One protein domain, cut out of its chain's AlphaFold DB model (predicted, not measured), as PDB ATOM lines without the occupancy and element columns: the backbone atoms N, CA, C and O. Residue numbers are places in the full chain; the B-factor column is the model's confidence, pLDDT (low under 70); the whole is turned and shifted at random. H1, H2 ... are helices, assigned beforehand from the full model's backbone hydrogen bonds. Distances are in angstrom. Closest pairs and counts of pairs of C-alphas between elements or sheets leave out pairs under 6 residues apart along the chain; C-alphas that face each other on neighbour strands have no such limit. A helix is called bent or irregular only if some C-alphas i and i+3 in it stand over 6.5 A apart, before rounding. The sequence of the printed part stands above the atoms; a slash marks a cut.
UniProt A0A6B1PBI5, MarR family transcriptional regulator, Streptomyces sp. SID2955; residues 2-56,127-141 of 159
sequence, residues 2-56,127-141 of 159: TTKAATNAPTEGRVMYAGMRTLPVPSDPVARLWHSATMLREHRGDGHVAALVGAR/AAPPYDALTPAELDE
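What this domain is: This is residues 2 to 56 and 127 to 141 of the 159 residues of the protein "MarR family transcriptional regulator" of Streptomyces sp. SID2955 (UniProt A0A6B1PBI5). One long helix, H3, makes the longest axis, and short helices pack on it: H2 folds against the stretch 39 to 46 as the other half of a helical hairpin, and H1 packs on the stretch 32 to 40. H4 packs on the side of H1 away from H3, H5 lies farther out beyond H4, and the last turn of H3 with its tail, residues 51 to 56, sticks out. The printed part has 70 residues, with five named helices in the order H1, H2, H3, H4, H5 and no named strand; the class is all helix. It is compact, with a radius of gyration of the C-alphas of 12.7 A, and spans 40 by 28 by 16 A.

How they stand to each other: H3, residues 29 to 54, touches H2, residues 15 to 21, with its residues 39 to 46 alone; the closest C-alphas, of Tyr 17 and His 43, are 5.0 A apart. The two form a helical hairpin, running opposite ways at a shallow tilt of 20 degrees. H1, residues 2 to 6, touches H3 along residues 32 to 40 of H3 alone, and the closest C-alphas, of Thr 3 and Ser 36, are 5.1 A apart. H1 and H2 are apart. H4, residues 129 to 133, touches H1, with the closest C-alphas, of Ala 5 and Pro 130, 4.8 A apart. H4 and H3 are close but not clearly touching, the closest C-alphas being those of Leu 40 and Pro 130 at 7.4 A. H5, residues 136 to 141, touches no helix; it is close to H4 but not clearly touching, with the C-alphas of Tyr 131 and Leu 139 the closest at 7.4 A. H5 is apart from H1, H2 and H3. In H1, H2, H3 and H5 every O i to N i+4 pair is within hydrogen-bond range; in H4 it is 0 of 1, beside 1 of 2 O i to N i+3 pairs.

Where its parts are: H3 measures 37.6 A from C-alpha 29 at (209.801, 172.801, 237.091) to C-alpha 54 at (174.141, 168.847, 248.227). H2 measures 9.9 A and H1 6.0 A, the latter beginning at C-alpha 2 at (201.946, 165.901, 241.136). H4 measures 7.9 A and is irregular, but only just: C-alphas 130 and 133 are 6.52 A apart. H5 measures 8.6 A and ends at C-alpha 141 at (207.051, 159.383, 247.251).

The domain as a whole: The two C-alphas farthest apart, of Asp 28 and Arg 56, are 41.4 A from each other. Residues 57 to 126 are not printed, and C-alphas 56 and 127 are 19.6 A apart across this cut, which lies in the link from H3 to H4. Of the links that are printed whole, H4 to H5 is tight, and H1 to H2 and H2 to H3 are short. The mean pLDDT of the printed part is 96.7, and no printed residue is under 70.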
ATOM      1  N   THR A   2     203.046 164.909 241.040       96.56
ATOM      2  CA  THR A   2     201.946 165.901 241.136       96.56
ATOM      3  C   THR A   2     201.231 166.158 239.809       96.56
ATOM      4  O   THR A   2     200.009 166.139 239.763       96.56
ATOM      5  N   THR A   3     201.967 166.352 238.706       97.19
ATOM      6  CA  THR A   3     201.362 166.544 237.373       97.19
ATOM      7  C   THR A   3     200.582 165.317 236.915       97.19
ATOM      8  O   THR A   3     199.502 165.469 236.361       97.19
ATOM      9  N   LYS A   4     201.085 164.102 237.178       96.69
ATOM     10  CA  LYS A   4     200.384 162.849 236.860       96.69
ATOM     11  C   LYS A   4     199.026 162.811 237.569       96.69
ATOM     12  O   LYS A   4     198.012 162.688 236.896       96.69
ATOM     13  N   ALA A   5     199.001 163.048 238.882       96.50
ATOM     14  CA  ALA A   5     197.751 163.115 239.643       96.50
ATOM     15  C   ALA A   5     196.815 164.229 239.136       96.50
ATOM     16  O   ALA A   5     195.647 164.003 238.828       96.50
ATOM     17  N   ALA A   6     197.350 165.437 238.948       96.75
ATOM     18  CA  ALA A   6     196.574 166.601 238.530       96.75
ATOM     19  C   ALA A   6     195.973 166.476 237.121       96.75
ATOM     20  O   ALA A   6     195.044 167.206 236.786       96.75
ATOM     21  N   THR A   7     196.485 165.573 236.284       95.75
ATOM     22  CA  THR A   7     196.058 165.416 234.888       95.75
ATOM     23  C   THR A   7     195.226 164.162 234.623       95.75
ATOM     24  O   THR A   7     194.833 163.941 233.478       95.75
ATOM     25  N   ASN A   8     194.922 163.365 235.649       89.12
ATOM     26  CA  ASN A   8     194.205 162.097 235.489       89.12
ATOM     27  C   ASN A   8     192.791 162.094 236.096       89.12
ATOM     28  O   ASN A   8     192.086 161.097 235.986       89.12
ATOM     29  N   ALA A   9     192.369 163.186 236.739       85.88
ATOM     30  CA  ALA A   9     191.074 163.242 237.405       85.88
ATOM     31  C   ALA A   9     189.914 163.503 236.418       85.88
ATOM     32  O   ALA A   9     190.108 164.205 235.416       85.88
ATOM     33  N   PRO A  10     188.703 162.994 236.716       87.56
ATOM     34  CA  PRO A  10     187.484 163.353 235.995       87.56
ATOM     35  C   PRO A  10     187.225 164.867 236.016       87.56
ATOM     36  O   PRO A  10     187.584 165.570 236.964       87.56
ATOM     37  N   THR A  11     186.584 165.382 234.969       95.50
ATOM     38  CA  THR A  11     186.284 166.825 234.827       95.50
ATOM     39  C   THR A  11     184.817 167.161 235.093       95.50
ATOM     40  O   THR A  11     184.446 168.326 235.227       95.50
ATOM     41  N   GLU A  12     183.970 166.143 235.183       93.94
ATOM     42  CA  GLU A  12     182.528 166.235 235.334       93.94
ATOM     43  C   GLU A  12     182.167 166.932 236.649       93.94
ATOM     44  O   GLU A  12     182.557 166.508 237.737       93.94
ATOM     45  N   GLY A  13     181.426 168.038 236.548       94.00
ATOM     46  CA  GLY A  13     181.074 168.860 237.709       94.00
ATOM     47  C   GLY A  13     182.254 169.618 238.329       94.00
ATOM     48  O   GLY A  13     182.076 170.255 239.364       94.00
ATOM     49  N   ARG A  14     183.442 169.587 237.709       97.31
ATOM     50  CA  ARG A  14     184.661 170.254 238.186       97.31
ATOM     51  C   ARG A  14     184.994 171.461 237.318       97.31
ATOM     52  O   ARG A  14     185.916 171.410 236.517       97.31
ATOM     53  N   VAL A  15     184.189 172.520 237.398       97.06
ATOM     54  CA  VAL A  15     184.231 173.643 236.442       97.06
ATOM     55  C   VAL A  15     185.590 174.353 236.426       97.06
ATOM     56  O   VAL A  15     186.149 174.564 235.347       97.06
ATOM     57  N   MET A  16     186.140 174.706 237.592       97.88
ATOM     58  CA  MET A  16     187.424 175.409 237.670       97.88
ATOM     59  C   MET A  16     188.578 174.494 237.267       97.88
ATOM     60  O   MET A  16     189.441 174.891 236.481       97.88
ATOM     61  N   TYR A  17     188.565 173.250 237.744       98.25
ATOM     62  CA  TYR A  17     189.546 172.244 237.343       98.25
ATOM     63  C   TYR A  17     189.510 171.969 235.835       98.25
ATOM     64  O   TYR A  17     190.556 171.972 235.190       98.25
ATOM     65  N   ALA A  18     188.324 171.782 235.255       97.88
ATOM     66  CA  ALA A  18     188.134 171.542 233.828       97.88
ATOM     67  C   ALA A  18     188.654 172.717 232.998       97.88
ATOM     68  O   ALA A  18     189.340 172.501 232.001       97.88
ATOM     69  N   GLY A  19     188.407 173.956 233.439       97.50
ATOM     70  CA  GLY A  19     188.989 175.147 232.823       97.50
ATOM     71  C   GLY A  19     190.519 175.118 232.859       97.50
ATOM     72  O   GLY A  19     191.167 175.256 231.821       97.50
ATOM     73  N   MET A  20     191.108 174.854 234.028       96.69
ATOM     74  CA  MET A  20     192.565 174.762 234.196       96.69
ATOM     75  C   MET A  20     193.194 173.642 233.358       96.69
ATOM     76  O   MET A  20     194.291 173.817 232.834       96.69
ATOM     77  N   ARG A  21     192.486 172.524 233.168       96.19
ATOM     78  CA  ARG A  21     192.915 171.383 232.345       96.19
ATOM     79  C   ARG A  21     193.062 171.704 230.859       96.19
ATOM     80  O   ARG A  21     193.728 170.948 230.157       96.19
ATOM     81  N   THR A  22     192.477 172.803 230.383       96.38
ATOM     82  CA  THR A  22     192.647 173.276 228.996       96.38
ATOM     83  C   THR A  22     193.949 174.050 228.774       96.38
ATOM     84  O   THR A  22     194.347 174.269 227.630       96.38
ATOM     85  N   LEU A  23     194.619 174.470 229.852       96.81
ATOM     86  CA  LEU A  23     195.847 175.251 229.777       96.81
ATOM     87  C   LEU A  23     197.065 174.337 229.559       96.81
ATOM     88  O   LEU A  23     197.104 173.216 230.071       96.81
ATOM     89  N   PRO A  24     198.096 174.801 228.829       96.94
ATOM     90  CA  PRO A  24     199.326 174.039 228.670       96.94
ATOM     91  C   PRO A  24     200.063 173.912 230.007       96.94
ATOM     92  O   PRO A  24     200.221 174.887 230.744       96.94
ATOM     93  N   VAL A  25     200.581 172.716 230.290       97.38
ATOM     94  CA  VAL A  25     201.421 172.484 231.469       97.38
ATOM     95  C   VAL A  25     202.775 173.185 231.275       97.38
ATOM     96  O   VAL A  25     203.449 172.912 230.277       97.38
ATOM     97  N   PRO A  26     203.217 174.050 232.209       98.12
ATOM     98  CA  PRO A  26     204.510 174.721 232.098       98.12
ATOM     99  C   PRO A  26     205.698 173.746 232.039       98.12
ATOM    100  O   PRO A  26     205.697 172.685 232.671       98.12
ATOM    101  N   SER A  27     206.745 174.118 231.300       97.38
ATOM    102  CA  SER A  27     207.990 173.341 231.208       97.38
ATOM    103  C   SER A  27     208.948 173.614 232.372       97.38
ATOM    104  O   SER A  27     209.616 172.683 232.832       97.38
ATOM    105  N   ASP A  28     208.980 174.853 232.875       98.25
ATOM    106  CA  ASP A  28     209.727 175.222 234.081       98.25
ATOM    107  C   ASP A  28     209.256 174.373 235.279       98.25
ATOM    108  O   ASP A  28     208.046 174.239 235.498       98.25
ATOM    109  N   PRO A  29     210.170 173.754 236.048       96.06
ATOM    110  CA  PRO A  29     209.801 172.801 237.091       96.06
ATOM    111  C   PRO A  29     208.981 173.420 238.229       96.06
ATOM    112  O   PRO A  29     208.056 172.769 238.718       96.06
ATOM    113  N   VAL A  30     209.268 174.663 238.630       95.56
ATOM    114  CA  VAL A  30     208.551 175.333 239.727       95.56
ATOM    115  C   VAL A  30     207.169 175.769 239.255       95.56
ATOM    116  O   VAL A  30     206.174 175.509 239.932       95.56
ATOM    117  N   ALA A  31     207.081 176.350 238.057       98.00
ATOM    118  CA  ALA A  31     205.810 176.704 237.441       98.00
ATOM    119  C   ALA A  31     204.928 175.467 237.206       98.00
ATOM    120  O   ALA A  31     203.720 175.519 237.435       98.00
ATOM    121  N   ARG A  32     205.519 174.333 236.805       98.00
ATOM    122  CA  ARG A  32     204.804 173.061 236.642       98.00
ATOM    123  C   ARG A  32     204.253 172.543 237.963       98.00
ATOM    124  O   ARG A  32     203.104 172.097 237.996       98.00
ATOM    125  N   LEU A  33     205.053 172.589 239.032       96.62
ATOM    126  CA  LEU A  33     204.615 172.193 240.369       96.62
ATOM    127  C   LEU A  33     203.458 173.076 240.838       96.62
ATOM    128  O   LEU A  33     202.413 172.545 241.209       96.62
ATOM    129  N   TRP A  34     203.614 174.399 240.744       96.62
ATOM    130  CA  TRP A  34     202.574 175.364 241.094       96.62
ATOM    131  C   TRP A  34     201.280 175.103 240.322       96.62
ATOM    132  O   TRP A  34     200.240 174.875 240.929       96.62
ATOM    133  N   HIS A  35     201.354 175.030 238.992       97.94
ATOM    134  CA  HIS A  35     200.198 174.779 238.135       97.94
ATOM    135  C   HIS A  35     199.491 173.455 238.476       97.94
ATOM    136  O   HIS A  35     198.266 173.416 238.593       97.94
ATOM    137  N   SER A  36     200.255 172.380 238.696       97.62
ATOM    138  CA  SER A  36     199.700 171.067 239.053       97.62
ATOM    139  C   SER A  36     199.037 171.079 240.435       97.62
ATOM    140  O   SER A  36     197.945 170.538 240.597       97.62
ATOM    141  N   ALA A  37     199.658 171.726 241.425       96.38
ATOM    142  CA  ALA A  37     199.089 171.880 242.762       96.38
ATOM    143  C   ALA A  37     197.819 172.745 242.742       96.38
ATOM    144  O   ALA A  37     196.831 172.400 243.388       96.38
ATOM    145  N   THR A  38     197.799 173.825 241.952       96.88
ATOM    146  CA  THR A  38     196.595 174.641 241.748       96.88
ATOM    147  C   THR A  38     195.476 173.824 241.110       96.88
ATOM    148  O   THR A  38     194.352 173.890 241.588       96.88
ATOM    149  N   MET A  39     195.758 172.998 240.098       97.50
ATOM    150  CA  MET A  39     194.745 172.111 239.513       97.50
ATOM    151  C   MET A  39     194.128 171.162 240.549       97.50
ATOM    152  O   MET A  39     192.907 171.053 240.617       97.50
ATOM    153  N   LEU A  40     194.943 170.519 241.391       97.06
ATOM    154  CA  LEU A  40     194.439 169.661 242.473       97.06
ATOM    155  C   LEU A  40     193.606 170.455 243.493       97.06
ATOM    156  O   LEU A  40     192.564 169.981 243.950       97.06
ATOM    157  N   ARG A  41     194.026 171.688 243.806       97.50
ATOM    158  CA  ARG A  41     193.285 172.614 244.672       97.50
ATOM    159  C   ARG A  41     191.930 172.994 244.077       97.50
ATOM    160  O   ARG A  41     190.943 172.959 244.809       97.50
ATOM    161  N   GLU A  42     191.858 173.320 242.786       98.06
ATOM    162  CA  GLU A  42     190.588 173.613 242.106       98.06
ATOM    163  C   GLU A  42     189.690 172.376 242.043       98.06
ATOM    164  O   GLU A  42     188.507 172.474 242.347       98.06
ATOM    165  N   HIS A  43     190.247 171.193 241.761       98.06
ATOM    166  CA  HIS A  43     189.478 169.946 241.742       98.06
ATOM    167  C   HIS A  43     188.818 169.661 243.100       98.06
ATOM    168  O   HIS A  43     187.619 169.369 243.162       98.06
ATOM    169  N   ARG A  44     189.577 169.783 244.202       98.00
ATOM    170  CA  ARG A  44     189.029 169.673 245.566       98.00
ATOM    171  C   ARG A  44     188.005 170.775 245.846       98.00
ATOM    172  O   ARG A  44     186.969 170.494 246.438       98.00
ATOM    173  N   GLY A  45     188.281 172.007 245.421       97.75
ATOM    174  CA  GLY A  45     187.393 173.158 245.595       97.75
ATOM    175  C   GLY A  45     186.033 172.969 244.926       97.75
ATOM    176  O   GLY A  45     185.008 173.151 245.577       97.75
ATOM    177  N   ASP A  46     186.015 172.526 243.671       98.25
ATOM    178  CA  ASP A  46     184.781 172.209 242.949       98.25
ATOM    179  C   ASP A  46     183.989 171.088 243.655       98.25
ATOM    180  O   ASP A  46     182.768 171.167 243.785       98.25
ATOM    181  N   GLY A  47     184.685 170.075 244.187       98.12
ATOM    182  CA  GLY A  47     184.069 169.013 244.993       98.12
ATOM    183  C   GLY A  47     183.451 169.525 246.290       98.12
ATOM    184  O   GLY A  47     182.340 169.138 246.644       98.12
ATOM    185  N   HIS A  48     184.132 170.451 246.966       98.31
ATOM    186  CA  HIS A  48     183.608 171.102 248.162       98.31
ATOM    187  C   HIS A  48     182.348 171.917 247.852       98.31
ATOM    188  O   HIS A  48     181.370 171.850 248.593       98.31
ATOM    189  N   VAL A  49     182.327 172.638 246.725       98.19
ATOM    190  CA  VAL A  49     181.125 173.348 246.263       98.19
ATOM    191  C   VAL A  49     179.981 172.365 246.009       98.19
ATOM    192  O   VAL A  49     178.864 172.618 246.457       98.19
ATOM    193  N   ALA A  50     180.243 171.227 245.363       97.81
ATOM    194  CA  ALA A  50     179.231 170.191 245.161       97.81
ATOM    195  C   ALA A  50     178.689 169.636 246.495       97.81
ATOM    196  O   ALA A  50     177.473 169.511 246.655       97.81
ATOM    197  N   ALA A  51     179.562 169.377 247.474       98.50
ATOM    198  CA  ALA A  51     179.171 168.919 248.807       98.50
ATOM    199  C   ALA A  51     178.308 169.954 249.554       98.50
ATOM    200  O   ALA A  51     177.274 169.603 250.129       98.50
ATOM    201  N   LEU A  52     178.679 171.237 249.491       98.56
ATOM    202  CA  LEU A  52     177.903 172.345 250.059       98.56
ATOM    203  C   LEU A  52     176.513 172.454 249.422       98.56
ATOM    204  O   LEU A  52     175.511 172.528 250.135       98.56
ATOM    205  N   VAL A  53     176.439 172.411 248.087       98.06
ATOM    206  CA  VAL A  53     175.168 172.451 247.347       98.06
ATOM    207  C   VAL A  53     174.286 171.260 247.722       98.06
ATOM    208  O   VAL A  53     173.103 171.449 248.012       98.06
ATOM    209  N   GLY A  54     174.854 170.052 247.794       97.56
ATOM    210  CA  GLY A  54     174.141 168.847 248.227       97.56
ATOM    211  C   GLY A  54     173.580 168.958 249.650       97.56
ATOM    212  O   GLY A  54     172.469 168.503 249.915       97.56
ATOM    213  N   ALA A  55     174.302 169.636 250.546       98.00
ATOM    214  CA  ALA A  55     173.869 169.919 251.914       98.00
ATOM    215  C   ALA A  55     172.976 171.169 252.049       98.00
ATOM    216  O   ALA A  55     172.555 171.501 253.156       98.00
ATOM    217  N   ARG A  56     172.670 171.863 250.940       97.31
ATOM    218  CA  ARG A  56     171.932 173.140 250.912       97.31
ATOM    219  C   ARG A  56     172.578 174.224 251.781       97.31
ATOM    220  O   ARG A  56     171.870 174.994 252.427       97.31
ATOM    221  N   ALA A 127     187.750 164.328 246.592       96.94
ATOM    222  CA  ALA A 127     189.112 164.781 246.327       96.94
ATOM    223  C   ALA A 127     190.105 163.635 246.078       96.94
ATOM    224  O   ALA A 127     191.211 163.916 245.620       96.94
ATOM    225  N   ALA A 128     189.722 162.381 246.338       95.88
ATOM    226  CA  ALA A 128     190.565 161.201 246.146       95.88
ATOM    227  C   ALA A 128     190.892 160.844 244.673       95.88
ATOM    228  O   ALA A 128     192.058 160.552 244.400       95.88
ATOM    229  N   PRO A 129     189.960 160.942 243.694       95.25
ATOM    230  CA  PRO A 129     190.170 160.408 242.339       95.25
ATOM    231  C   PRO A 129     191.439 160.847 241.581       95.25
ATOM    232  O   PRO A 129     192.006 160.028 240.857       95.25
ATOM    233  N   PRO A 130     191.945 162.094 241.706       95.31
ATOM    234  CA  PRO A 130     193.222 162.471 241.097       95.31
ATOM    235  C   PRO A 130     194.389 161.547 241.479       95.31
ATOM    236  O   PRO A 130     195.308 161.356 240.681       95.31
ATOM    237  N   TYR A 131     194.373 160.979 242.686       95.94
ATOM    238  CA  TYR A 131     195.469 160.173 243.220       95.94
ATOM    239  C   TYR A 131     195.397 158.697 242.815       95.94
ATOM    240  O   TYR A 131     196.424 158.027 242.880       95.94
ATOM    241  N   ASP A 132     194.267 158.215 242.284       95.06
ATOM    242  CA  ASP A 132     194.104 156.831 241.795       95.06
ATOM    243  C   ASP A 132     195.050 156.492 240.626       95.06
ATOM    244  O   ASP A 132     195.287 155.330 240.302       95.06
ATOM    245  N   ALA A 133     195.625 157.514 239.982       94.88
ATOM    246  CA  ALA A 133     196.645 157.354 238.947       94.88
ATOM    247  C   ALA A 133     198.017 156.930 239.497       94.88
ATOM    248  O   ALA A 133     198.920 156.609 238.717       94.88
ATOM    249  N   LEU A 134     198.219 157.032 240.810       97.06
ATOM    250  CA  LEU A 134     199.480 156.754 241.478       97.06
ATOM    251  C   LEU A 134     199.431 155.367 242.115       97.06
ATOM    252  O   LEU A 134     198.457 154.991 242.762       97.06
ATOM    253  N   THR A 135     200.510 154.607 241.963       98.06
ATOM    254  CA  THR A 135     200.724 153.424 242.804       98.06
ATOM    255  C   THR A 135     200.926 153.846 244.266       98.06
ATOM    256  O   THR A 135     201.314 154.989 244.511       98.06
ATOM    257  N   PRO A 136     200.752 152.945 245.251       97.88
ATOM    258  CA  PRO A 136     201.024 153.272 246.653       97.88
ATOM    259  C   PRO A 136     202.428 153.855 246.884       97.88
ATOM    260  O   PRO A 136     202.561 154.881 247.536       97.88
ATOM    261  N   ALA A 137     203.459 153.283 246.251       98.44
ATOM    262  CA  ALA A 137     204.828 153.791 246.355       98.44
ATOM    263  C   ALA A 137     204.995 155.190 245.733       98.44
ATOM    264  O   ALA A 137     205.689 156.034 246.286       98.44
ATOM    265  N   GLU A 138     204.338 155.454 244.598       98.25
ATOM    266  CA  GLU A 138     204.315 156.791 243.989       98.25
ATOM    267  C   GLU A 138     203.554 157.806 244.856       98.25
ATOM    268  O   GLU A 138     203.893 158.987 244.864       98.25
ATOM    269  N   LEU A 139     202.506 157.386 245.568       97.88
ATOM    270  CA  LEU A 139     201.791 158.255 246.499       97.88
ATOM    271  C   LEU A 139     202.665 158.589 247.717       97.88
ATOM    272  O   LEU A 139     202.765 159.762 248.076       97.88
ATOM    273  N   ASP A 140     203.349 157.597 248.287       98.19
ATOM    274  CA  ASP A 140     204.286 157.782 249.403       98.19
ATOM    275  C   ASP A 140     205.461 158.693 249.013       98.19
ATOM    276  O   ASP A 140     205.828 159.603 249.763       98.19
ATOM    277  N   GLU A 141     206.021 158.503 247.812       98.31
ATOM    278  CA  GLU A 141     207.051 159.383 247.251       98.31
ATOM    279  C   GLU A 141     206.515 160.812 247.093       98.31
ATOM    280  O   GLU A 141     207.156 161.768 247.523       98.31
TER     281      GLU A 141